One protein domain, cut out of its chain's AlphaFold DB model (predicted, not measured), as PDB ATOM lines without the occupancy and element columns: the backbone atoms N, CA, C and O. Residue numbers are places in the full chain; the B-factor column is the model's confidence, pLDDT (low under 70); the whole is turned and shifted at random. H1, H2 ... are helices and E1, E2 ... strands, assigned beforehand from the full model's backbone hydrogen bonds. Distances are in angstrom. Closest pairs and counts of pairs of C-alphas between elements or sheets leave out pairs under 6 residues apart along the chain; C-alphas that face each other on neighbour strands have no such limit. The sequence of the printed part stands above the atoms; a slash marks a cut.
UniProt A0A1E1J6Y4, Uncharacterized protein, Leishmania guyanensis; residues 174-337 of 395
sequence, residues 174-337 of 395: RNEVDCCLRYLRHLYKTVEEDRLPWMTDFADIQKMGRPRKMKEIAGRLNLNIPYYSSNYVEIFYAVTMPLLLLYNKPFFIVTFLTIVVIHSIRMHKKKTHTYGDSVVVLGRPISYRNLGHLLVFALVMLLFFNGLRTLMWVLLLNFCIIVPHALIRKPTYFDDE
ATOM      1  N   ARG A 174     118.403 156.492 110.038       81.06
ATOM      2  CA  ARG A 174     117.890 156.482 111.416       81.06
ATOM      3  C   ARG A 174     117.091 155.216 111.708       81.06
ATOM      4  O   ARG A 174     117.346 154.560 112.714       81.06
ATOM      5  N   ASN A 175     116.205 154.823 110.795       79.75
ATOM      6  CA  ASN A 175     115.404 153.608 110.944       79.75
ATOM      7  C   ASN A 175     116.268 152.340 110.929       79.75
ATOM      8  O   ASN A 175     115.990 151.401 111.678       79.75
ATOM      9  N   GLU A 176     117.329 152.316 110.119       76.56
ATOM     10  CA  GLU A 176     118.287 151.204 110.091       76.56
ATOM     11  C   GLU A 176     119.104 151.115 111.381       76.56
ATOM     12  O   GLU A 176     119.253 150.030 111.948       76.56
ATOM     13  N   VAL A 177     119.582 152.253 111.895       78.56
ATOM     14  CA  VAL A 177     120.285 152.312 113.182       78.56
ATOM     15  C   VAL A 177     119.363 151.860 114.315       78.56
ATOM     16  O   VAL A 177     119.757 151.007 115.108       78.56
ATOM     17  N   ASP A 178     118.115 152.325 114.356       81.75
ATOM     18  CA  ASP A 178     117.133 151.904 115.362       81.75
ATOM     19  C   ASP A 178     116.772 150.419 115.247       81.75
ATOM     20  O   ASP A 178     116.536 149.740 116.254       81.75
ATOM     21  N   CYS A 179     116.720 149.873 114.031       75.00
ATOM     22  CA  CYS A 179     116.565 148.436 113.820       75.00
ATOM     23  C   CYS A 179     117.769 147.660 114.377       75.00
ATOM     24  O   CYS A 179     117.596 146.723 115.161       75.00
ATOM     25  N   CYS A 180     118.986 148.100 114.051       76.50
ATOM     26  CA  CYS A 180     120.232 147.508 114.530       76.50
ATOM     27  C   CYS A 180     120.339 147.554 116.063       76.50
ATOM     28  O   CYS A 180     120.637 146.542 116.694       76.50
ATOM     29  N   LEU A 181     120.007 148.684 116.693       82.44
ATOM     30  CA  LEU A 181     120.010 148.834 118.150       82.44
ATOM     31  C   LEU A 181     118.968 147.943 118.832       82.44
ATOM     32  O   LEU A 181     119.260 147.335 119.865       82.44
ATOM     33  N   ARG A 182     117.763 147.818 118.261       83.50
ATOM     34  CA  ARG A 182     116.746 146.878 118.763       83.50
ATOM     35  C   ARG A 182     117.231 145.436 118.676       83.50
ATOM     36  O   ARG A 182     117.058 144.680 119.631       83.50
ATOM     37  N   TYR A 183     117.873 145.077 117.568       78.50
ATOM     38  CA  TYR A 183     118.458 143.757 117.375       78.50
ATOM     39  C   TYR A 183     119.590 143.480 118.375       78.50
ATOM     40  O   TYR A 183     119.586 142.444 119.033       78.50
ATOM     41  N   LEU A 184     120.508 144.429 118.569       79.81
ATOM     42  CA  LEU A 184     121.586 144.329 119.556       79.81
ATOM     43  C   LEU A 184     121.056 144.184 120.980       79.81
ATOM     44  O   LEU A 184     121.542 143.347 121.735       79.81
ATOM     45  N   ARG A 185     120.031 144.959 121.343       85.88
ATOM     46  CA  ARG A 185     119.388 144.853 122.657       85.88
ATOM     47  C   ARG A 185     118.756 143.478 122.852       85.88
ATOM     48  O   ARG A 185     118.874 142.904 123.929       85.88
ATOM     49  N   HIS A 186     118.115 142.938 121.819       82.69
ATOM     50  CA  HIS A 186     117.559 141.586 121.852       82.69
ATOM     51  C   HIS A 186     118.654 140.517 121.992       82.69
ATOM     52  O   HIS A 186     118.508 139.571 122.766       82.69
ATOM     53  N   LEU A 187     119.762 140.678 121.267       77.88
ATOM     54  CA  LEU A 187     120.922 139.794 121.329       77.88
ATOM     55  C   LEU A 187     121.532 139.790 122.731       77.88
ATOM     56  O   LEU A 187     121.717 138.724 123.313       77.88
ATOM     57  N   TYR A 188     121.750 140.974 123.304       83.69
ATOM     58  CA  TYR A 188     122.232 141.120 124.672       83.69
ATOM     59  C   TYR A 188     121.267 140.485 125.676       83.69
ATOM     60  O   TYR A 188     121.693 139.706 126.518       83.69
ATOM     61  N   LYS A 189     119.956 140.717 125.526       86.62
ATOM     62  CA  LYS A 189     118.938 140.100 126.383       86.62
ATOM     63  C   LYS A 189     118.966 138.571 126.315       86.62
ATOM     64  O   LYS A 189     118.802 137.915 127.329       86.62
ATOM     65  N   THR A 190     119.216 138.001 125.140       81.06
ATOM     66  CA  THR A 190     119.322 136.542 124.986       81.06
ATOM     67  C   THR A 190     120.555 135.993 125.697       81.06
ATOM     68  O   THR A 190     120.488 134.940 126.319       81.06
ATOM     69  N   VAL A 191     121.688 136.695 125.600       81.56
ATOM     70  CA  VAL A 191     122.915 136.312 126.312       81.56
ATOM     71  C   VAL A 191     122.708 136.415 127.822       81.56
ATOM     72  O   VAL A 191     123.124 135.518 128.543       81.56
ATOM     73  N   GLU A 192     122.028 137.466 128.275       86.06
ATOM     74  CA  GLU A 192     121.666 137.707 129.672       86.06
ATOM     75  C   GLU A 192     120.707 136.635 130.222       86.06
ATOM     76  O   GLU A 192     120.893 136.166 131.340       86.06
ATOM     77  N   GLU A 193     119.717 136.203 129.435       84.94
ATOM     78  CA  GLU A 193     118.782 135.126 129.798       84.94
ATOM     79  C   GLU A 193     119.478 133.757 129.903       84.94
ATOM     80  O   GLU A 193     119.142 132.963 130.779       84.94
ATOM     81  N   ASP A 194     120.465 133.488 129.043       81.31
ATOM     82  CA  ASP A 194     121.249 132.244 129.055       81.31
ATOM     83  C   ASP A 194     122.419 132.289 130.071       81.31
ATOM     84  O   ASP A 194     123.246 131.369 130.104       81.31
ATOM     85  N   ARG A 195     122.555 133.365 130.860       85.06
ATOM     86  CA  ARG A 195     123.701 133.605 131.745       85.06
ATOM     87  C   ARG A 195     123.504 133.019 133.143       85.06
ATOM     88  O   ARG A 195     122.488 133.242 133.792       85.06
ATOM     89  N   LEU A 196     124.550 132.375 133.666       86.69
ATOM     90  CA  LEU A 196     124.595 131.924 135.058       86.69
ATOM     91  C   LEU A 196     124.964 133.076 136.016       86.69
ATOM     92  O   LEU A 196     125.778 133.935 135.657       86.69
ATOM     93  N   PRO A 197     124.435 133.095 137.254       89.94
ATOM     94  CA  PRO A 197     124.737 134.130 138.241       89.94
ATOM     95  C   PRO A 197     126.242 134.325 138.480       89.94
ATOM     96  O   PRO A 197     126.968 133.382 138.798       89.94
ATOM     97  N   TRP A 198     126.709 135.572 138.382       88.75
ATOM     98  CA  TRP A 198     128.132 135.905 138.478       88.75
ATOM     99  C   TRP A 198     128.742 135.606 139.848       88.75
ATOM    100  O   TRP A 198     129.726 134.883 139.936       88.75
ATOM    101  N   MET A 199     128.171 136.164 140.915       87.44
ATOM    102  CA  MET A 199     128.799 136.137 142.243       87.44
ATOM    103  C   MET A 199     128.613 134.804 142.965       87.44
ATOM    104  O   MET A 199     129.502 134.351 143.676       87.44
ATOM    105  N   THR A 200     127.451 134.179 142.792       87.25
ATOM    106  CA  THR A 200     127.094 132.947 143.507       87.25
ATOM    107  C   THR A 200     127.530 131.695 142.764       87.25
ATOM    108  O   THR A 200     127.692 130.641 143.380       87.25
ATOM    109  N   ASP A 201     127.686 131.791 141.442       88.62
ATOM    110  CA  ASP A 201     128.134 130.672 140.639       88.62
ATOM    111  C   ASP A 201     129.431 131.003 139.920       88.62
ATOM    112  O   ASP A 201     130.468 130.627 140.445       88.62
ATOM    113  N   PHE A 202     129.442 131.736 138.808       90.12
ATOM    114  CA  PHE A 202     130.625 131.869 137.941       90.12
ATOM    115  C   PHE A 202     131.935 132.207 138.690       90.12
ATOM    116  O   PHE A 202     132.916 131.480 138.564       90.12
ATOM    117  N   ALA A 203     131.931 133.223 139.555       91.31
ATOM    118  CA  ALA A 203     133.098 133.718 140.291       91.31
ATOM    119  C   ALA A 203     133.218 133.194 141.741       91.31
ATOM    120  O   ALA A 203     133.979 133.748 142.533       91.31
ATOM    121  N   ASP A 204     132.498 132.131 142.105       92.19
ATOM    122  CA  ASP A 204     132.560 131.546 143.451       92.19
ATOM    123  C   ASP A 204     133.950 130.957 143.776       92.19
ATOM    124  O   ASP A 204     134.348 129.894 143.284       92.19
ATOM    125  N   ILE A 205     134.681 131.656 144.651       91.06
ATOM    126  CA  ILE A 205     136.036 131.315 145.102       91.06
ATOM    127  C   ILE A 205     136.049 129.982 145.866       91.06
ATOM    128  O   ILE A 205     137.031 129.243 145.792       91.06
ATOM    129  N   GLN A 206     134.965 129.612 146.557       90.00
ATOM    130  CA  GLN A 206     134.916 128.366 147.334       90.00
ATOM    131  C   GLN A 206     134.955 127.123 146.432       90.00
ATOM    132  O   GLN A 206     135.440 126.056 146.825       90.00
ATOM    133  N   LYS A 207     134.492 127.268 145.188       87.81
ATOM    134  CA  LYS A 207     134.486 126.215 144.163       87.81
ATOM    135  C   LYS A 207     135.753 126.207 143.302       87.81
ATOM    136  O   LYS A 207     135.884 125.370 142.405       87.81
ATOM    137  N   MET A 208     136.704 127.096 143.567       92.81
ATOM    138  CA  MET A 208     137.994 127.134 142.886       92.81
ATOM    139  C   MET A 208     138.991 126.176 143.553       92.81
ATOM    140  O   MET A 208     139.055 126.038 144.772       92.81
ATOM    141  N   GLY A 209     139.780 125.457 142.759       91.69
ATOM    142  CA  GLY A 209     140.830 124.577 143.263       91.69
ATOM    143  C   GLY A 209     141.793 124.155 142.164       91.69
ATOM    144  O   GLY A 209     141.377 123.865 141.050       91.69
ATOM    145  N   ARG A 210     143.090 124.084 142.458       92.31
ATOM    146  CA  ARG A 210     144.109 123.748 141.453       92.31
ATOM    147  C   ARG A 210     144.013 122.268 141.033       92.31
ATOM    148  O   ARG A 210     143.975 121.411 141.919       92.31
ATOM    149  N   PRO A 211     143.973 121.945 139.725       90.75
ATOM    150  CA  PRO A 211     143.966 120.555 139.265       90.75
ATOM    151  C   PRO A 211     145.300 119.870 139.592       90.75
ATOM    152  O   PRO A 211     146.357 120.499 139.519       90.75
ATOM    153  N   ARG A 212     145.256 118.581 139.959       90.69
ATOM    154  CA  ARG A 212     146.455 117.804 140.335       90.69
ATOM    155  C   ARG A 212     146.986 116.934 139.195       90.69
ATOM    156  O   ARG A 212     148.166 116.603 139.196       90.69
ATOM    157  N   LYS A 213     146.132 116.537 138.244       93.00
ATOM    158  CA  LYS A 213     146.477 115.599 137.157       93.00
ATOM    159  C   LYS A 213     146.150 116.179 135.775       93.00
ATOM    160  O   LYS A 213     145.144 116.859 135.612       93.00
ATOM    161  N   MET A 214     146.927 115.828 134.745       89.75
ATOM    162  CA  MET A 214     146.675 116.273 133.358       89.75
ATOM    163  C   MET A 214     145.331 115.780 132.799       89.75
ATOM    164  O   MET A 214     144.617 116.527 132.137       89.75
ATOM    165  N   LYS A 215     144.918 114.551 133.138       87.94
ATOM    166  CA  LYS A 215     143.589 114.029 132.768       87.94
ATOM    167  C   LYS A 215     142.447 114.850 133.386       87.94
ATOM    168  O   LYS A 215     141.403 115.027 132.768       87.94
ATOM    169  N   GLU A 216     142.661 115.381 134.589       88.06
ATOM    170  CA  GLU A 216     141.697 116.238 135.285       88.06
ATOM    171  C   GLU A 216     141.572 117.607 134.601       88.06
ATOM    172  O   GLU A 216     140.464 118.107 134.451       88.06
ATOM    173  N   ILE A 217     142.684 118.179 134.126       90.12
ATOM    174  CA  ILE A 217     142.710 119.431 133.349       90.12
ATOM    175  C   ILE A 217     141.812 119.311 132.113       90.12
ATOM    176  O   ILE A 217     140.916 120.132 131.930       90.12
ATOM    177  N   ALA A 218     142.007 118.269 131.297       87.69
ATOM    178  CA  ALA A 218     141.200 118.053 130.096       87.69
ATOM    179  C   ALA A 218     139.708 117.860 130.428       87.69
ATOM    180  O   ALA A 218     138.850 118.449 129.771       87.69
ATOM    181  N   GLY A 219     139.401 117.098 131.485       86.25
ATOM    182  CA  GLY A 219     138.029 116.920 131.966       86.25
ATOM    183  C   GLY A 219     137.382 118.239 132.392       86.25
ATOM    184  O   GLY A 219     136.278 118.551 131.959       86.25
ATOM    185  N   ARG A 220     138.089 119.059 133.176       90.50
ATOM    186  CA  ARG A 220     137.601 120.366 133.637       90.50
ATOM    187  C   ARG A 220     137.361 121.340 132.496       90.50
ATOM    188  O   ARG A 220     136.321 121.985 132.479       90.50
ATOM    189  N   LEU A 221     138.272 121.418 131.526       88.94
ATOM    190  CA  LEU A 221     138.074 122.250 130.337       88.94
ATOM    191  C   LEU A 221     136.838 121.808 129.553       88.94
ATOM    192  O   LEU A 221     135.980 122.630 129.246       88.94
ATOM    193  N   ASN A 222     136.723 120.508 129.280       86.50
ATOM    194  CA  ASN A 222     135.621 119.968 128.493       86.50
ATOM    195  C   ASN A 222     134.250 120.142 129.177       86.50
ATOM    196  O   ASN A 222     133.245 120.263 128.487       86.50
ATOM    197  N   LEU A 223     134.204 120.177 130.511       85.62
ATOM    198  CA  LEU A 223     132.973 120.364 131.287       85.62
ATOM    199  C   LEU A 223     132.640 121.842 131.525       85.62
ATOM    200  O   LEU A 223     131.514 122.276 131.297       85.62
ATOM    201  N   ASN A 224     133.623 122.636 131.952       90.50
ATOM    202  CA  ASN A 224     133.398 124.023 132.354       90.50
ATOM    203  C   ASN A 224     133.242 124.971 131.157       90.50
ATOM    204  O   ASN A 224     132.542 125.976 131.286       90.50
ATOM    205  N   ILE A 225     133.882 124.697 130.009       88.69
ATOM    206  CA  ILE A 225     133.772 125.568 128.825       88.69
ATOM    207  C   ILE A 225     132.328 125.616 128.297       88.69
ATOM    208  O   ILE A 225     131.797 126.721 128.170       88.69
ATOM    209  N   PRO A 226     131.656 124.478 128.019       85.38
ATOM    210  CA  PRO A 226     130.272 124.503 127.552       85.38
ATOM    211  C   PRO A 226     129.308 125.033 128.615       85.38
ATOM    212  O   PRO A 226     128.415 125.813 128.282       85.38
ATOM    213  N   TYR A 227     129.519 124.653 129.881       85.50
ATOM    214  CA  TYR A 227     128.638 125.022 130.987       85.50
ATOM    215  C   TYR A 227     128.570 126.541 131.202       85.50
ATOM    216  O   TYR A 227     127.485 127.110 131.229       85.50
ATOM    217  N   TYR A 228     129.718 127.224 131.247       89.31
ATOM    218  CA  TYR A 228     129.772 128.683 131.412       89.31
ATOM    219  C   TYR A 228     129.892 129.448 130.080       89.31
ATOM    220  O   TYR A 228     130.367 130.586 130.053       89.31
ATOM    221  N   SER A 229     129.485 128.841 128.960       86.69
ATOM    222  CA  SER A 229     129.660 129.419 127.618       86.69
ATOM    223  C   SER A 229     129.061 130.824 127.476       86.69
ATOM    224  O   SER A 229     129.726 131.710 126.942       86.69
ATOM    225  N   SER A 230     127.861 131.066 128.011       87.44
ATOM    226  CA  SER A 230     127.215 132.388 127.994       87.44
ATOM    227  C   SER A 230     128.005 133.443 128.772       87.44
ATOM    228  O   SER A 230     128.205 134.549 128.277       87.44
ATOM    229  N   ASN A 231     128.520 133.100 129.958       91.81
ATOM    230  CA  ASN A 231     129.352 134.003 130.757       91.81
ATOM    231  C   ASN A 231     130.673 134.333 130.040       91.81
ATOM    232  O   ASN A 231     131.103 135.484 130.042       91.81
ATOM    233  N   TYR A 232     131.300 133.361 129.367       91.25
ATOM    234  CA  TYR A 232     132.501 133.625 128.563       91.25
ATOM    235  C   TYR A 232     132.218 134.524 127.357       91.25
ATOM    236  O   TYR A 232     133.033 135.385 127.033       91.25
ATOM    237  N   VAL A 233     131.058 134.363 126.714       88.75
ATOM    238  CA  VAL A 233     130.606 135.258 125.642       88.75
ATOM    239  C   VAL A 233     130.399 136.682 126.168       88.75
ATOM    240  O   VAL A 233     130.780 137.640 125.498       88.75
ATOM    241  N   GLU A 234     129.865 136.846 127.378       90.00
ATOM    242  CA  GLU A 234     129.752 138.165 128.005       90.00
ATOM    243  C   GLU A 234     131.125 138.795 128.278       90.00
ATOM    244  O   GLU A 234     131.332 139.956 127.928       90.00
ATOM    245  N   ILE A 235     132.091 138.041 128.815       90.75
ATOM    246  CA  ILE A 235     133.475 138.520 128.998       90.75
ATOM    247  C   ILE A 235     134.081 138.945 127.664       90.75
ATOM    248  O   ILE A 235     134.713 139.999 127.571       90.75
ATOM    249  N   PHE A 236     133.875 138.144 126.620       90.44
ATOM    250  CA  PHE A 236     134.317 138.477 125.276       90.44
ATOM    251  C   PHE A 236     133.724 139.824 124.830       90.44
ATOM    252  O   PHE A 236     134.465 140.708 124.402       90.44
ATOM    253  N   TYR A 237     132.420 140.056 125.001       88.94
ATOM    254  CA  TYR A 237     131.821 141.352 124.668       88.94
ATOM    255  C   TYR A 237     132.318 142.500 125.549       88.94
ATOM    256  O   TYR A 237     132.561 143.586 125.034       88.94
ATOM    257  N   ALA A 238     132.493 142.283 126.849       90.19
ATOM    258  CA  ALA A 238     132.882 143.332 127.784       90.19
ATOM    259  C   ALA A 238     134.353 143.751 127.629       90.19
ATOM    260  O   ALA A 238     134.678 144.926 127.770       90.19
ATOM    261  N   VAL A 239     135.244 142.801 127.332       91.00
ATOM    262  CA  VAL A 239     136.697 143.030 127.291       91.00
ATOM    263  C   VAL A 239     137.204 143.143 125.858       91.00
ATOM    264  O   VAL A 239     137.909 144.089 125.509       91.00
ATOM    265  N   THR A 240     136.845 142.182 125.007       90.00
ATOM    266  CA  THR A 240     137.429 142.056 123.667       90.00
ATOM    267  C   THR A 240     136.873 143.128 122.733       90.00
ATOM    268  O   THR A 240     137.653 143.823 122.090       90.00
ATOM    269  N   MET A 241     135.554 143.352 122.691       89.44
ATOM    270  CA  MET A 241     134.960 144.322 121.752       89.44
ATOM    271  C   MET A 241     135.467 145.764 121.912       89.44
ATOM    272  O   MET A 241     135.865 146.344 120.897       89.44
ATOM    273  N   PRO A 242     135.523 146.354 123.125       91.88
ATOM    274  CA  PRO A 242     136.103 147.683 123.302       91.88
ATOM    275  C   PRO A 242     137.576 147.734 122.890       91.88
ATOM    276  O   PRO A 242     138.005 148.695 122.255       91.88
ATOM    277  N   LEU A 243     138.346 146.681 123.184       90.31
ATOM    278  CA  LEU A 243     139.752 146.606 122.795       90.31
ATOM    279  C   LEU A 243     139.922 146.567 121.269       90.31
ATOM    280  O   LEU A 243     140.767 147.288 120.736       90.31
ATOM    281  N   LEU A 244     139.105 145.785 120.552       89.81
ATOM    282  CA  LEU A 244     139.103 145.774 119.084       89.81
ATOM    283  C   LEU A 244     138.739 147.150 118.524       89.81
ATOM    284  O   LEU A 244     139.394 147.613 117.593       89.81
ATOM    285  N   LEU A 245     137.716 147.801 119.085       91.62
ATOM    286  CA  LEU A 245     137.270 149.120 118.638       91.62
ATOM    287  C   LEU A 245     138.393 150.165 118.736       91.62
ATOM    288  O   LEU A 245     138.511 151.025 117.862       91.62
ATOM    289  N   LEU A 246     139.229 150.077 119.773       92.00
ATOM    290  CA  LEU A 246     140.356 150.986 119.982       92.00
ATOM    291  C   LEU A 246     141.582 150.622 119.132       92.00
ATOM    292  O   LEU A 246     142.202 151.512 118.555       92.00
ATOM    293  N   TYR A 247     141.934 149.336 119.043       89.81
ATOM    294  CA  TYR A 247     143.180 148.883 118.415       89.81
ATOM    295  C   TYR A 247     143.065 148.682 116.899       89.81
ATOM    296  O   TYR A 247     143.947 149.088 116.146       89.81
ATOM    297  N   ASN A 248     141.984 148.050 116.431       89.06
ATOM    298  CA  ASN A 248     141.791 147.703 115.024       89.06
ATOM    299  C   ASN A 248     140.309 147.834 114.625       89.06
ATOM    300  O   ASN A 248     139.554 146.861 114.576       89.06
ATOM    301  N   LYS A 249     139.907 149.071 114.309       89.94
ATOM    302  CA  LYS A 249     138.546 149.441 113.883       89.94
ATOM    303  C   LYS A 249     137.985 148.602 112.720       89.94
ATOM    304  O   LYS A 249     136.839 148.171 112.836       89.94
ATOM    305  N   PRO A 250     138.706 148.339 111.608       87.19
ATOM    306  CA  PRO A 250     138.141 147.513 110.540       87.19
ATOM    307  C   PRO A 250     137.903 146.069 111.004       87.19
ATOM    308  O   PRO A 250     136.852 145.501 110.711       87.19
ATOM    309  N   PHE A 251     138.809 145.503 111.808       86.31
ATOM    310  CA  PHE A 251     138.620 144.170 112.386       86.31
ATOM    311  C   PHE A 251     137.438 144.120 113.368       86.31
ATOM    312  O   PHE A 251     136.694 143.138 113.385       86.31
ATOM    313  N   PHE A 252     137.210 145.192 114.136       89.75
ATOM    314  CA  PHE A 252     136.010 145.351 114.965       89.75
ATOM    315  C   PHE A 252     134.730 145.258 114.130       89.75
ATOM    316  O   PHE A 252     133.866 144.449 114.452       89.75
ATOM    317  N   ILE A 253     134.623 146.030 113.042       87.44
ATOM    318  CA  ILE A 253     133.425 146.050 112.183       87.44
ATOM    319  C   ILE A 253     133.148 144.655 111.616       87.44
ATOM    320  O   ILE A 253     132.019 144.172 111.682       87.44
ATOM    321  N   VAL A 254     134.186 143.988 111.108       85.50
ATOM    322  CA  VAL A 254     134.083 142.632 110.557       85.50
ATOM    323  C   VAL A 254     133.630 141.627 111.619       85.50
ATOM    324  O   VAL A 254     132.699 140.852 111.389       85.50
ATOM    325  N   THR A 255     134.251 141.653 112.800       85.00
ATOM    326  CA  THR A 255     133.916 140.738 113.903       85.00
ATOM    327  C   THR A 255     132.488 140.978 114.391       85.00
ATOM    328  O   THR A 255     131.715 140.036 114.560       85.00
ATOM    329  N   PHE A 256     132.112 142.243 114.566       85.31
ATOM    330  CA  PHE A 256     130.775 142.659 114.968       85.31
ATOM    331  C   PHE A 256     129.708 142.166 113.982       85.31
ATOM    332  O   PHE A 256     128.730 141.534 114.382       85.31
ATOM    333  N   LEU A 257     129.930 142.382 112.685       82.56
ATOM    334  CA  LEU A 257     129.025 141.943 111.628       82.56
ATOM    335  C   LEU A 257     128.890 140.415 111.583       82.56
ATOM    336  O   LEU A 257     127.786 139.892 111.445       82.56
ATOM    337  N   THR A 258     129.997 139.696 111.771       81.00
ATOM    338  CA  THR A 258     130.016 138.226 111.820       81.00
ATOM    339  C   THR A 258     129.181 137.695 112.985       81.00
ATOM    340  O   THR A 258     128.376 136.782 112.814       81.00
ATOM    341  N   ILE A 259     129.312 138.296 114.167       81.94
ATOM    342  CA  ILE A 259     128.536 137.922 115.355       81.94
ATOM    343  C   ILE A 259     127.044 138.157 115.143       81.94
ATOM    344  O   ILE A 259     126.230 137.287 115.456       81.94
ATOM    345  N   VAL A 260     126.691 139.314 114.586       79.62
ATOM    346  CA  VAL A 260     125.314 139.655 114.228       79.62
ATOM    347  C   VAL A 260     124.735 138.608 113.275       79.62
ATOM    348  O   VAL A 260     123.646 138.095 113.517       79.62
ATOM    349  N   VAL A 261     125.478 138.230 112.233       76.62
ATOM    350  CA  VAL A 261     125.070 137.190 111.281       76.62
ATOM    351  C   VAL A 261     124.844 135.846 111.975       76.62
ATOM    352  O   VAL A 261     123.766 135.265 111.842       76.62
ATOM    353  N   ILE A 262     125.823 135.368 112.748       76.38
ATOM    354  CA  ILE A 262     125.748 134.079 113.454       76.38
ATOM    355  C   ILE A 262     124.537 134.050 114.391       76.38
ATOM    356  O   ILE A 262     123.777 133.077 114.421       76.38
ATOM    357  N   HIS A 263     124.323 135.128 115.142       73.88
ATOM    358  CA  HIS A 263     123.198 135.213 116.059       73.88
ATOM    359  C   HIS A 263     121.857 135.265 115.319       73.88
ATOM    360  O   HIS A 263     120.874 134.688 115.785       73.88
ATOM    361  N   SER A 264     121.816 135.877 114.135       71.56
ATOM    362  CA  SER A 264     120.605 135.930 113.319       71.56
ATOM    363  C   SER A 264     120.217 134.561 112.789       71.56
ATOM    364  O   SER A 264     119.053 134.178 112.889       71.56
ATOM    365  N   ILE A 265     121.199 133.781 112.332       70.56
ATOM    366  CA  ILE A 265     120.992 132.379 111.951       70.56
ATOM    367  C   ILE A 265     120.458 131.585 113.151       70.56
ATOM    368  O   ILE A 265     119.481 130.844 113.022       70.56
ATOM    369  N   ARG A 266     121.047 131.763 114.343       69.00
ATOM    370  CA  ARG A 266     120.604 131.074 115.568       69.00
ATOM    371  C   ARG A 266     119.159 131.428 115.935       69.00
ATOM    372  O   ARG A 266     118.379 130.536 116.266       69.00
ATOM    373  N   MET A 267     118.801 132.708 115.872       66.69
ATOM    374  CA  MET A 267     117.442 133.177 116.153       66.69
ATOM    375  C   MET A 267     116.432 132.637 115.149       66.69
ATOM    376  O   MET A 267     115.352 132.196 115.542       66.69
ATOM    377  N   HIS A 268     116.802 132.608 113.869       65.81
ATOM    378  CA  HIS A 268     115.963 132.054 112.818       65.81
ATOM    379  C   HIS A 268     115.724 130.554 113.033       65.81
ATOM    380  O   HIS A 268     114.577 130.119 113.074       65.81
ATOM    381  N   LYS A 269     116.776 129.777 113.323       63.44
ATOM    382  CA  LYS A 269     116.658 128.339 113.622       63.44
ATOM    383  C   LYS A 269     115.738 128.046 114.813       63.44
ATOM    384  O   LYS A 269     115.024 127.049 114.800       63.44
ATOM    385  N   LYS A 270     115.733 128.904 115.843       61.28
ATOM    386  CA  LYS A 270     114.843 128.753 117.010       61.28
ATOM    387  C   LYS A 270     113.372 129.022 116.660       61.28
ATOM    388  O   LYS A 270     112.491 128.467 117.308       61.28
ATOM    389  N   LYS A 271     113.107 129.888 115.677       59.84
ATOM    390  CA  LYS A 271     111.759 130.379 115.356       59.84
ATOM    391  C   LYS A 271     111.089 129.611 114.218       59.84
ATOM    392  O   LYS A 271     109.877 129.431 114.233       59.84
ATOM    393  N   THR A 272     111.870 129.158 113.247       56.59
ATOM    394  CA  THR A 272     111.398 128.458 112.055       56.59
ATOM    395  C   THR A 272     112.239 127.203 111.889       56.59
ATOM    396  O   THR A 272     113.407 127.272 111.514       56.59
ATOM    397  N   HIS A 273     111.647 126.042 112.168       55.16
ATOM    398  CA  HIS A 273     112.265 124.719 111.996       55.16
ATOM    399  C   HIS A 273     112.498 124.352 110.507       55.16
ATOM    400  O   HIS A 273     112.812 123.216 110.166       55.16
ATOM    401  N   THR A 274     112.336 125.314 109.602       54.31
ATOM    402  CA  THR A 274     112.445 125.157 108.155       54.31
ATOM    403  C   THR A 274     113.625 125.993 107.672       54.31
ATOM    404  O   THR A 274     113.653 127.209 107.875       54.31
ATOM    405  N   TYR A 275     114.607 125.349 107.040       54.47
ATOM    406  CA  TYR A 275     115.650 126.045 106.290       54.47
ATOM    407  C   TYR A 275     115.003 126.633 105.030       54.47
ATOM    408  O   TYR A 275     114.761 125.918 104.067       54.47
ATOM    409  N   GLY A 276     114.636 127.913 105.070       59.56
ATOM    410  CA  GLY A 276     114.260 128.662 103.868       59.56
ATOM    411  C   GLY A 276     115.496 129.226 103.166       59.56
ATOM    412  O   GLY A 276     116.521 129.396 103.825       59.56
ATOM    413  N   ASP A 277     115.373 129.580 101.881       64.62
ATOM    414  CA  ASP A 277     116.413 130.157 100.991       64.62
ATOM    415  C   ASP A 277     117.019 131.500 101.451       64.62
ATOM    416  O   ASP A 277     117.919 132.057 100.812       64.62
ATOM    417  N   SER A 278     116.534 132.060 102.558       65.56
ATOM    418  CA  SER A 278     117.022 133.327 103.098       65.56
ATOM    419  C   SER A 278     117.108 133.300 104.619       65.56
ATOM    420  O   SER A 278     116.293 132.685 105.307       65.56
ATOM    421  N   VAL A 279     118.111 134.001 105.143       68.50
ATOM    422  CA  VAL A 279     118.310 134.245 106.570       68.50
ATOM    423  C   VAL A 279     117.920 135.681 106.857       68.50
ATOM    424  O   VAL A 279     118.428 136.610 106.236       68.50
ATOM    425  N   VAL A 280     117.050 135.895 107.838       66.94
ATOM    426  CA  VAL A 280     116.732 137.251 108.287       66.94
ATOM    427  C   VAL A 280     117.902 137.787 109.108       66.94
ATOM    428  O   VAL A 280     118.115 137.318 110.223       66.94
ATOM    429  N   VAL A 281     118.652 138.759 108.586       67.19
ATOM    430  CA  VAL A 281     119.729 139.486 109.283       67.19
ATOM    431  C   VAL A 281     119.270 140.927 109.492       67.19
ATOM    432  O   VAL A 281     118.812 141.569 108.552       67.19
ATOM    433  N   LEU A 282     119.340 141.439 110.727       65.06
ATOM    434  CA  LEU A 282     118.864 142.798 111.066       65.06
ATOM    435  C   LEU A 282     117.389 143.065 110.682       65.06
ATOM    436  O   LEU A 282     116.999 144.189 110.384       65.06
ATOM    437  N   GLY A 283     116.548 142.028 110.664       65.62
ATOM    438  CA  GLY A 283     115.144 142.153 110.253       65.62
ATOM    439  C   GLY A 283     114.920 142.193 108.736       65.62
ATOM    440  O   GLY A 283     113.770 142.270 108.310       65.62
ATOM    441  N   ARG A 284     115.975 142.077 107.917       68.00
ATOM    442  CA  ARG A 284     115.878 141.952 106.457       68.00
ATOM    443  C   ARG A 284     116.194 140.517 106.017       68.00
ATOM    444  O   ARG A 284     117.186 139.961 106.485       68.00
ATOM    445  N   PRO A 285     115.397 139.897 105.131       71.06
ATOM    446  CA  PRO A 285     115.756 138.612 104.541       71.06
ATOM    447  C   PRO A 285     116.968 138.801 103.620       71.06
ATOM    448  O   PRO A 285     116.909 139.533 102.633       71.06
ATOM    449  N   ILE A 286     118.084 138.164 103.965       74.00
ATOM    450  CA  ILE A 286     119.315 138.129 103.177       74.00
ATOM    451  C   ILE A 286     119.462 136.718 102.603       74.00
ATOM    452  O   ILE A 286     119.398 135.731 103.333       74.00
ATOM    453  N   SER A 287     119.656 136.613 101.288       78.00
ATOM    454  CA  SER A 287     119.984 135.339 100.634       78.00
ATOM    455  C   SER A 287     121.330 134.798 101.140       78.00
ATOM    456  O   SER A 287     122.260 135.579 101.363       78.00
ATOM    457  N   TYR A 288     121.471 133.474 101.275       74.50
ATOM    458  CA  TYR A 288     122.737 132.840 101.683       74.50
ATOM    459  C   TYR A 288     123.928 133.264 100.818       74.50
ATOM    460  O   TYR A 288     125.034 133.410 101.332       74.50
ATOM    461  N   ARG A 289     123.699 133.555  99.533       73.25
ATOM    462  CA  ARG A 289     124.737 134.050  98.621       73.25
ATOM    463  C   ARG A 289     125.312 135.395  99.065       73.25
ATOM    464  O   ARG A 289     126.527 135.553  99.159       73.25
ATOM    465  N   ASN A 290     124.449 136.348  99.418       77.94
ATOM    466  CA  ASN A 290     124.885 137.650  99.933       77.94
ATOM    467  C   ASN A 290     125.621 137.503 101.268       77.94
ATOM    468  O   ASN A 290     126.573 138.233 101.535       77.94
ATOM    469  N   LEU A 291     125.204 136.538 102.090       76.88
ATOM    470  CA  LEU A 291     125.875 136.223 103.344       76.88
ATOM    471  C   LEU A 291     127.285 135.667 103.121       76.88
ATOM    472  O   LEU A 291     128.219 136.060 103.815       76.88
ATOM    473  N   GLY A 292     127.446 134.788 102.135       76.75
ATOM    474  CA  GLY A 292     128.747 134.258 101.759       76.75
ATOM    475  C   GLY A 292     129.660 135.326 101.151       76.75
ATOM    476  O   GLY A 292     130.816 135.412 101.550       76.75
ATOM    477  N   HIS A 293     129.143 136.234 100.310       80.94
ATOM    478  CA  HIS A 293     129.920 137.394  99.842       80.94
ATOM    479  C   HIS A 293     130.390 138.273 101.008       80.94
ATOM    480  O   HIS A 293     131.537 138.717 101.022       80.94
ATOM    481  N   LEU A 294     129.537 138.481 102.017       80.12
ATOM    482  CA  LEU A 294     129.892 139.202 103.241       80.12
ATOM    483  C   LEU A 294     131.015 138.498 104.016       80.12
ATOM    484  O   LEU A 294     131.923 139.156 104.518       80.12
ATOM    485  N   LEU A 295     130.959 137.164 104.102       78.12
ATOM    486  CA  LEU A 295     131.953 136.347 104.795       78.12
ATOM    487  C   LEU A 295     133.295 136.329 104.052       78.12
ATOM    488  O   LEU A 295     134.346 136.457 104.676       78.12
ATOM    489  N   VAL A 296     133.275 136.233 102.722       81.94
ATOM    490  CA  VAL A 296     134.481 136.347 101.893       81.94
ATOM    491  C   VAL A 296     135.074 137.742 102.006       81.94
ATOM    492  O   VAL A 296     136.275 137.880 102.221       81.94
ATOM    493  N   PHE A 297     134.247 138.784 101.946       83.31
ATOM    494  CA  PHE A 297     134.691 140.157 102.161       83.31
ATOM    495  C   PHE A 297     135.328 140.336 103.546       83.31
ATOM    496  O   PHE A 297     136.407 140.915 103.660       83.31
ATOM    497  N   ALA A 298     134.712 139.778 104.592       81.12
ATOM    498  CA  ALA A 298     135.268 139.737 105.941       81.12
ATOM    499  C   ALA A 298     136.633 139.025 105.991       81.12
ATOM    500  O   ALA A 298     137.559 139.535 106.621       81.12
ATOM    501  N   LEU A 299     136.783 137.888 105.307       81.69
ATOM    502  CA  LEU A 299     138.037 137.133 105.238       81.69
ATOM    503  C   LEU A 299     139.139 137.908 104.504       81.69
ATOM    504  O   LEU A 299     140.274 137.968 104.972       81.69
ATOM    505  N   VAL A 300     138.802 138.541 103.381       84.50
ATOM    506  CA  VAL A 300     139.717 139.404 102.626       84.50
ATOM    507  C   VAL A 300     140.166 140.569 103.507       84.50
ATOM    508  O   VAL A 300     141.362 140.791 103.676       84.50
ATOM    509  N   MET A 301     139.229 141.258 104.162       79.94
ATOM    510  CA  MET A 301     139.544 142.316 105.126       79.94
ATOM    511  C   MET A 301     140.458 141.812 106.256       79.94
ATOM    512  O   MET A 301     141.385 142.509 106.671       79.94
ATOM    513  N   LEU A 302     140.267 140.578 106.722       81.38
ATOM    514  CA  LEU A 302     141.130 139.960 107.725       81.38
ATOM    515  C   LEU A 302     142.565 139.749 107.205       81.38
ATOM    516  O   LEU A 302     143.521 139.990 107.943       81.38
ATOM    517  N   LEU A 303     142.743 139.356 105.944       83.31
ATOM    518  CA  LEU A 303     144.074 139.215 105.346       83.31
ATOM    519  C   LEU A 303     144.780 140.567 105.160       83.31
ATOM    520  O   LEU A 303     145.950 140.695 105.517       83.31
ATOM    521  N   PHE A 304     144.081 141.582 104.646       82.75
ATOM    522  CA  PHE A 304     144.699 142.860 104.275       82.75
ATOM    523  C   PHE A 304     145.010 143.784 105.469       82.75
ATOM    524  O   PHE A 304     145.987 144.527 105.425       82.75
ATOM    525  N   PHE A 305     144.233 143.741 106.559       82.00
ATOM    526  CA  PHE A 305     144.332 144.723 107.658       82.00
ATOM    527  C   PHE A 305     145.101 144.225 108.892       82.00
ATOM    528  O   PHE A 305     144.723 144.521 110.031       82.00
ATOM    529  N   ASN A 306     146.166 143.435 108.702       85.44
ATOM    530  CA  ASN A 306     146.844 142.725 109.801       85.44
ATOM    531  C   ASN A 306     145.854 141.921 110.670       85.44
ATOM    532  O   ASN A 306     146.050 141.740 111.881       85.44
ATOM    533  N   GLY A 307     144.749 141.475 110.070       82.69
ATOM    534  CA  GLY A 307     143.663 140.826 110.784       82.69
ATOM    535  C   GLY A 307     144.085 139.469 111.319       82.69
ATOM    536  O   GLY A 307     143.656 139.130 112.408       82.69
ATOM    537  N   LEU A 308     145.011 138.751 110.669       84.50
ATOM    538  CA  LEU A 308     145.601 137.523 111.229       84.50
ATOM    539  C   LEU A 308     146.357 137.790 112.537       84.50
ATOM    540  O   LEU A 308     146.143 137.099 113.529       84.50
ATOM    541  N   ARG A 309     147.198 138.831 112.580       88.06
ATOM    542  CA  ARG A 309     147.907 139.225 113.807       88.06
ATOM    543  C   ARG A 309     146.914 139.624 114.897       88.06
ATOM    544  O   ARG A 309     147.053 139.198 116.038       88.06
ATOM    545  N   THR A 310     145.913 140.425 114.542       88.75
ATOM    546  CA  THR A 310     144.872 140.876 115.479       88.75
ATOM    547  C   THR A 310     144.044 139.694 115.987       88.75
ATOM    548  O   THR A 310     143.831 139.578 117.188       88.75
ATOM    549  N   LEU A 311     143.659 138.769 115.107       85.69
ATOM    550  CA  LEU A 311     142.957 137.531 115.434       85.69
ATOM    551  C   LEU A 311     143.766 136.688 116.419       85.69
ATOM    552  O   LEU A 311     143.215 136.256 117.425       85.69
ATOM    553  N   MET A 312     145.069 136.505 116.182       85.75
ATOM    554  CA  MET A 312     145.942 135.777 117.107       85.75
ATOM    555  C   MET A 312     145.987 136.438 118.488       85.75
ATOM    556  O   MET A 312     145.872 135.740 119.491       85.75
ATOM    557  N   TRP A 313     146.077 137.772 118.566       89.75
ATOM    558  CA  TRP A 313     146.017 138.499 119.842       89.75
ATOM    559  C   TRP A 313     144.670 138.360 120.545       89.75
ATOM    560  O   TRP A 313     144.626 138.176 121.758       89.75
ATOM    561  N   VAL A 314     143.574 138.416 119.794       87.75
ATOM    562  CA  VAL A 314     142.216 138.256 120.322       87.75
ATOM    563  C   VAL A 314     141.994 136.841 120.848       87.75
ATOM    564  O   VAL A 314     141.468 136.674 121.950       87.75
ATOM    565  N   LEU A 315     142.422 135.826 120.096       86.88
ATOM    566  CA  LEU A 315     142.369 134.429 120.520       86.88
ATOM    567  C   LEU A 315     143.227 134.209 121.763       86.88
ATOM    568  O   LEU A 315     142.749 133.605 122.717       86.88
ATOM    569  N   LEU A 316     144.448 134.749 121.786       88.44
ATOM    570  CA  LEU A 316     145.347 134.647 122.932       88.44
ATOM    571  C   LEU A 316     144.755 135.315 124.177       88.44
ATOM    572  O   LEU A 316     144.735 134.701 125.236       88.44
ATOM    573  N   LEU A 317     144.216 136.531 124.052       92.31
ATOM    574  CA  LEU A 317     143.579 137.255 125.155       92.31
ATOM    575  C   LEU A 317     142.414 136.454 125.747       92.31
ATOM    576  O   LEU A 317     142.346 136.258 126.958       92.31
ATOM    577  N   ASN A 318     141.517 135.955 124.895       90.06
ATOM    578  CA  ASN A 318     140.370 135.172 125.350       90.06
ATOM    579  C   ASN A 318     140.796 133.830 125.937       90.06
ATOM    580  O   ASN A 318     140.277 133.429 126.975       90.06
ATOM    581  N   PHE A 319     141.778 133.164 125.335       89.88
ATOM    582  CA  PHE A 319     142.353 131.939 125.874       89.88
ATOM    583  C   PHE A 319     142.944 132.177 127.269       89.88
ATOM    584  O   PHE A 319     142.630 131.441 128.200       89.88
ATOM    585  N   CYS A 320     143.716 133.251 127.451       94.44
ATOM    586  CA  CYS A 320     144.309 133.628 128.733       94.44
ATOM    587  C   CYS A 320     143.282 133.984 129.817       94.44
ATOM    588  O   CYS A 320     143.617 133.891 130.991       94.44
ATOM    589  N   ILE A 321     142.054 134.370 129.467       93.44
ATOM    590  CA  ILE A 321     141.001 134.653 130.453       93.44
ATOM    591  C   ILE A 321     140.162 133.397 130.727       93.44
ATOM    592  O   ILE A 321     139.957 133.011 131.879       93.44
ATOM    593  N   ILE A 322     139.705 132.727 129.668       92.94
ATOM    594  CA  ILE A 322     138.767 131.602 129.744       92.94
ATOM    595  C   ILE A 322     139.449 130.356 130.309       92.94
ATOM    596  O   ILE A 322     138.885 129.692 131.178       92.94
ATOM    597  N   VAL A 323     140.656 130.023 129.841       92.50
ATOM    598  CA  VAL A 323     141.323 128.767 130.216       92.50
ATOM    599  C   VAL A 323     141.694 128.738 131.694       92.50
ATOM    600  O   VAL A 323     141.323 127.765 132.349       92.50
ATOM    601  N   PRO A 324     142.337 129.762 132.285       94.88
ATOM    602  CA  PRO A 324     142.613 129.747 133.719       94.88
ATOM    603  C   PRO A 324     141.344 129.624 134.561       94.88
ATOM    604  O   PRO A 324     141.309 128.812 135.484       94.88
ATOM    605  N   HIS A 325     140.280 130.348 134.200       94.00
ATOM    606  CA  HIS A 325     138.993 130.241 134.882       94.00
ATOM    607  C   HIS A 325     138.420 128.815 134.800       94.00
ATOM    608  O   HIS A 325     138.128 128.193 135.825       94.00
ATOM    609  N   ALA A 326     138.338 128.255 133.590       92.31
ATOM    610  CA  ALA A 326     137.819 126.912 133.350       92.31
ATOM    611  C   ALA A 326     138.672 125.807 134.001       92.31
ATOM    612  O   ALA A 326     138.136 124.772 134.390       92.31
ATOM    613  N   LEU A 327     139.985 126.005 134.147       93.62
ATOM    614  CA  LEU A 327     140.886 125.052 134.801       93.62
ATOM    615  C   LEU A 327     140.763 125.061 136.320       93.62
ATOM    616  O   LEU A 327     140.775 124.004 136.960       93.62
ATOM    617  N   ILE A 328     140.701 126.255 136.902       93.94
ATOM    618  CA  ILE A 328     140.667 126.444 138.350       93.94
ATOM    619  C   ILE A 328     139.300 126.038 138.901       93.94
ATOM    620  O   ILE A 328     139.208 125.525 140.017       93.94
ATOM    621  N   ARG A 329     138.231 126.208 138.126       91.69
ATOM    622  CA  ARG A 329     136.888 125.848 138.562       91.69
ATOM    623  C   ARG A 329     136.728 124.332 138.708       91.69
ATOM    624  O   ARG A 329     137.008 123.571 137.779       91.69
ATOM    625  N   LYS A 330     136.260 123.873 139.873       89.12
ATOM    626  CA  LYS A 330     135.861 122.469 140.047       89.12
ATOM    627  C   LYS A 330     134.630 122.193 139.175       89.12
ATOM    628  O   LYS A 330     133.713 123.014 139.184       89.12
ATOM    629  N   PRO A 331     134.610 121.078 138.429       82.56
ATOM    630  CA  PRO A 331     133.472 120.747 137.595       82.56
ATOM    631  C   PRO A 331     132.300 120.409 138.514       82.56
ATOM    632  O   PRO A 331     132.426 119.578 139.415       82.56
ATOM    633  N   THR A 332     131.173 121.078 138.311       73.94
ATOM    634  CA  THR A 332     129.919 120.684 138.942       73.94
ATOM    635  C   THR A 332     129.463 119.421 138.211       73.94
ATOM    636  O   THR A 332     129.238 119.468 137.003       73.94
ATOM    637  N   TYR A 333     129.427 118.274 138.894       62.16
ATOM    638  CA  TYR A 333     128.877 117.048 138.316       62.16
ATOM    639  C   TYR A 333     127.374 117.264 138.128       62.16
ATOM    640  O   TYR A 333     126.633 117.312 139.107       62.16
ATOM    641  N   PHE A 334     126.958 117.476 136.885       58.38
ATOM    642  CA  PHE A 334     125.557 117.422 136.489       58.38
ATOM    643  C   PHE A 334     125.218 115.994 136.082       58.38
ATOM    644  O   PHE A 334     126.094 115.279 135.590       58.38
ATOM    645  N   ASP A 335     123.956 115.608 136.276       56.84
ATOM    646  CA  ASP A 335     123.388 114.450 135.593       56.84
ATOM    647  C   ASP A 335     123.645 114.601 134.087       56.84
ATOM    648  O   ASP A 335     123.483 115.686 133.517       56.84
ATOM    649  N   ASP A 336     124.112 113.523 133.460       56.69
ATOM    650  CA  ASP A 336     124.682 113.528 132.109       56.69
ATOM    651  C   ASP A 336     123.743 114.139 131.037       56.69
ATOM    652  O   ASP A 336     124.233 114.646 130.027       56.69
ATOM    653  N   GLU A 337     122.426 114.209 131.277       59.34
ATOM    654  CA  GLU A 337     121.407 114.743 130.352       59.34
ATOM    655  C   GLU A 337     121.611 116.225 129.950       59.34
ATOM    656  O   GLU A 337     121.514 116.576 128.767       59.34
TER     657      GLU A 337
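This is residues 174 to 337 of the 395 residues of an uncharacterized protein of Leishmania guyanensis (UniProt A0A1E1J6Y4). A loose-jointed set of helices: H4 and H5 form a narrow V, joined at the end of H4 and the start of H5, with H1 running across the open end. H6 packs on H5, and H7 runs from the end of H6 past H4 to H3, which packs across its far end; the small hairpin E1 and E2 lies beside the later part of H5. The printed part has 164 residues with seven named helices and two strands, in the order H1 H2 H3 H4 H5 E1 E2 H6 H7; the sheet, order E1 - E2, is antiparallel, and the class is mostly helix. It is only just compact, close to loose, with a radius of gyration of the C-alphas of 18.4 A, and spans 51 by 38 by 28 A.

H1, residues 174 to 193, begins with C-alpha 174 at (117.890, 156.482, 111.416) and is 28.2 A long. H2 is residues 198 to 202 and H3 residues 214 to 227, 20.2 A. H4, residues 229 to 247, is 25.4 A long, with a kink of 30 degrees near residue 236. H5, residues 249 to 271, measures 32.9 A from C-alpha 249 at (138.546, 149.441, 113.883). E1 is residues 278 to 281 and E2 residues 284 to 287. H6, residues 288 to 304, is 24.3 A long; H7, residues 307 to 328, is 31.2 A long and ends with C-alpha 328 at (140.667, 126.444, 138.350).

H4 is the hub, touching H1, H5 and H7. With residues 191 to 192 alone H1 touches H4, closest C-alphas Val 191 and Ser 230 at 6.1 A. H4 and H5 form a helical hairpin at a shallow tilt of 28 degrees, closest C-alphas Leu 244 and Phe 252 at 5.2 A. H4 and H7 touch at a tilt of 36 degrees, only just steep, opposite ways, closest C-alphas Tyr 232 and Ile 322 at 6.7 A. H3 touches H7, about perpendicular at 74 degrees, closest C-alphas Asn 224 and Ala 326 at 5.4 A. H5 and H6 touch at a shallow tilt of 26 degrees, opposite ways, closest C-alphas Val 254 and Ala 298 at 5.6 A. H2 is close to but not clearly touching H4, the C-alphas of Phe 202 and Asn 231 being closest at 7.6 A. In the hairpin E1 and E2, N 279 and O 286 are within hydrogen-bond range at 2.8 A; the closest C-alphas of H5 and E1 are those of Ser 264 and Val 281, 5.4 A. Every O i to N i+4 pair is within hydrogen-bond range in H1, H2, H5 and H6, against 9 of 10 in H3, 12 of 15 in H4 and 16 of 18 in H7.

The two C-alphas farthest apart are those of Arg 174 and Lys 213, 56.1 A. The printed part has no cut; the link H2 to H3, 11 residues, is long, and residues 270 to 275 stand free. The mean pLDDT of the printed part is 82.2, and residues 266 to 284 and 333 to 337 are under 70.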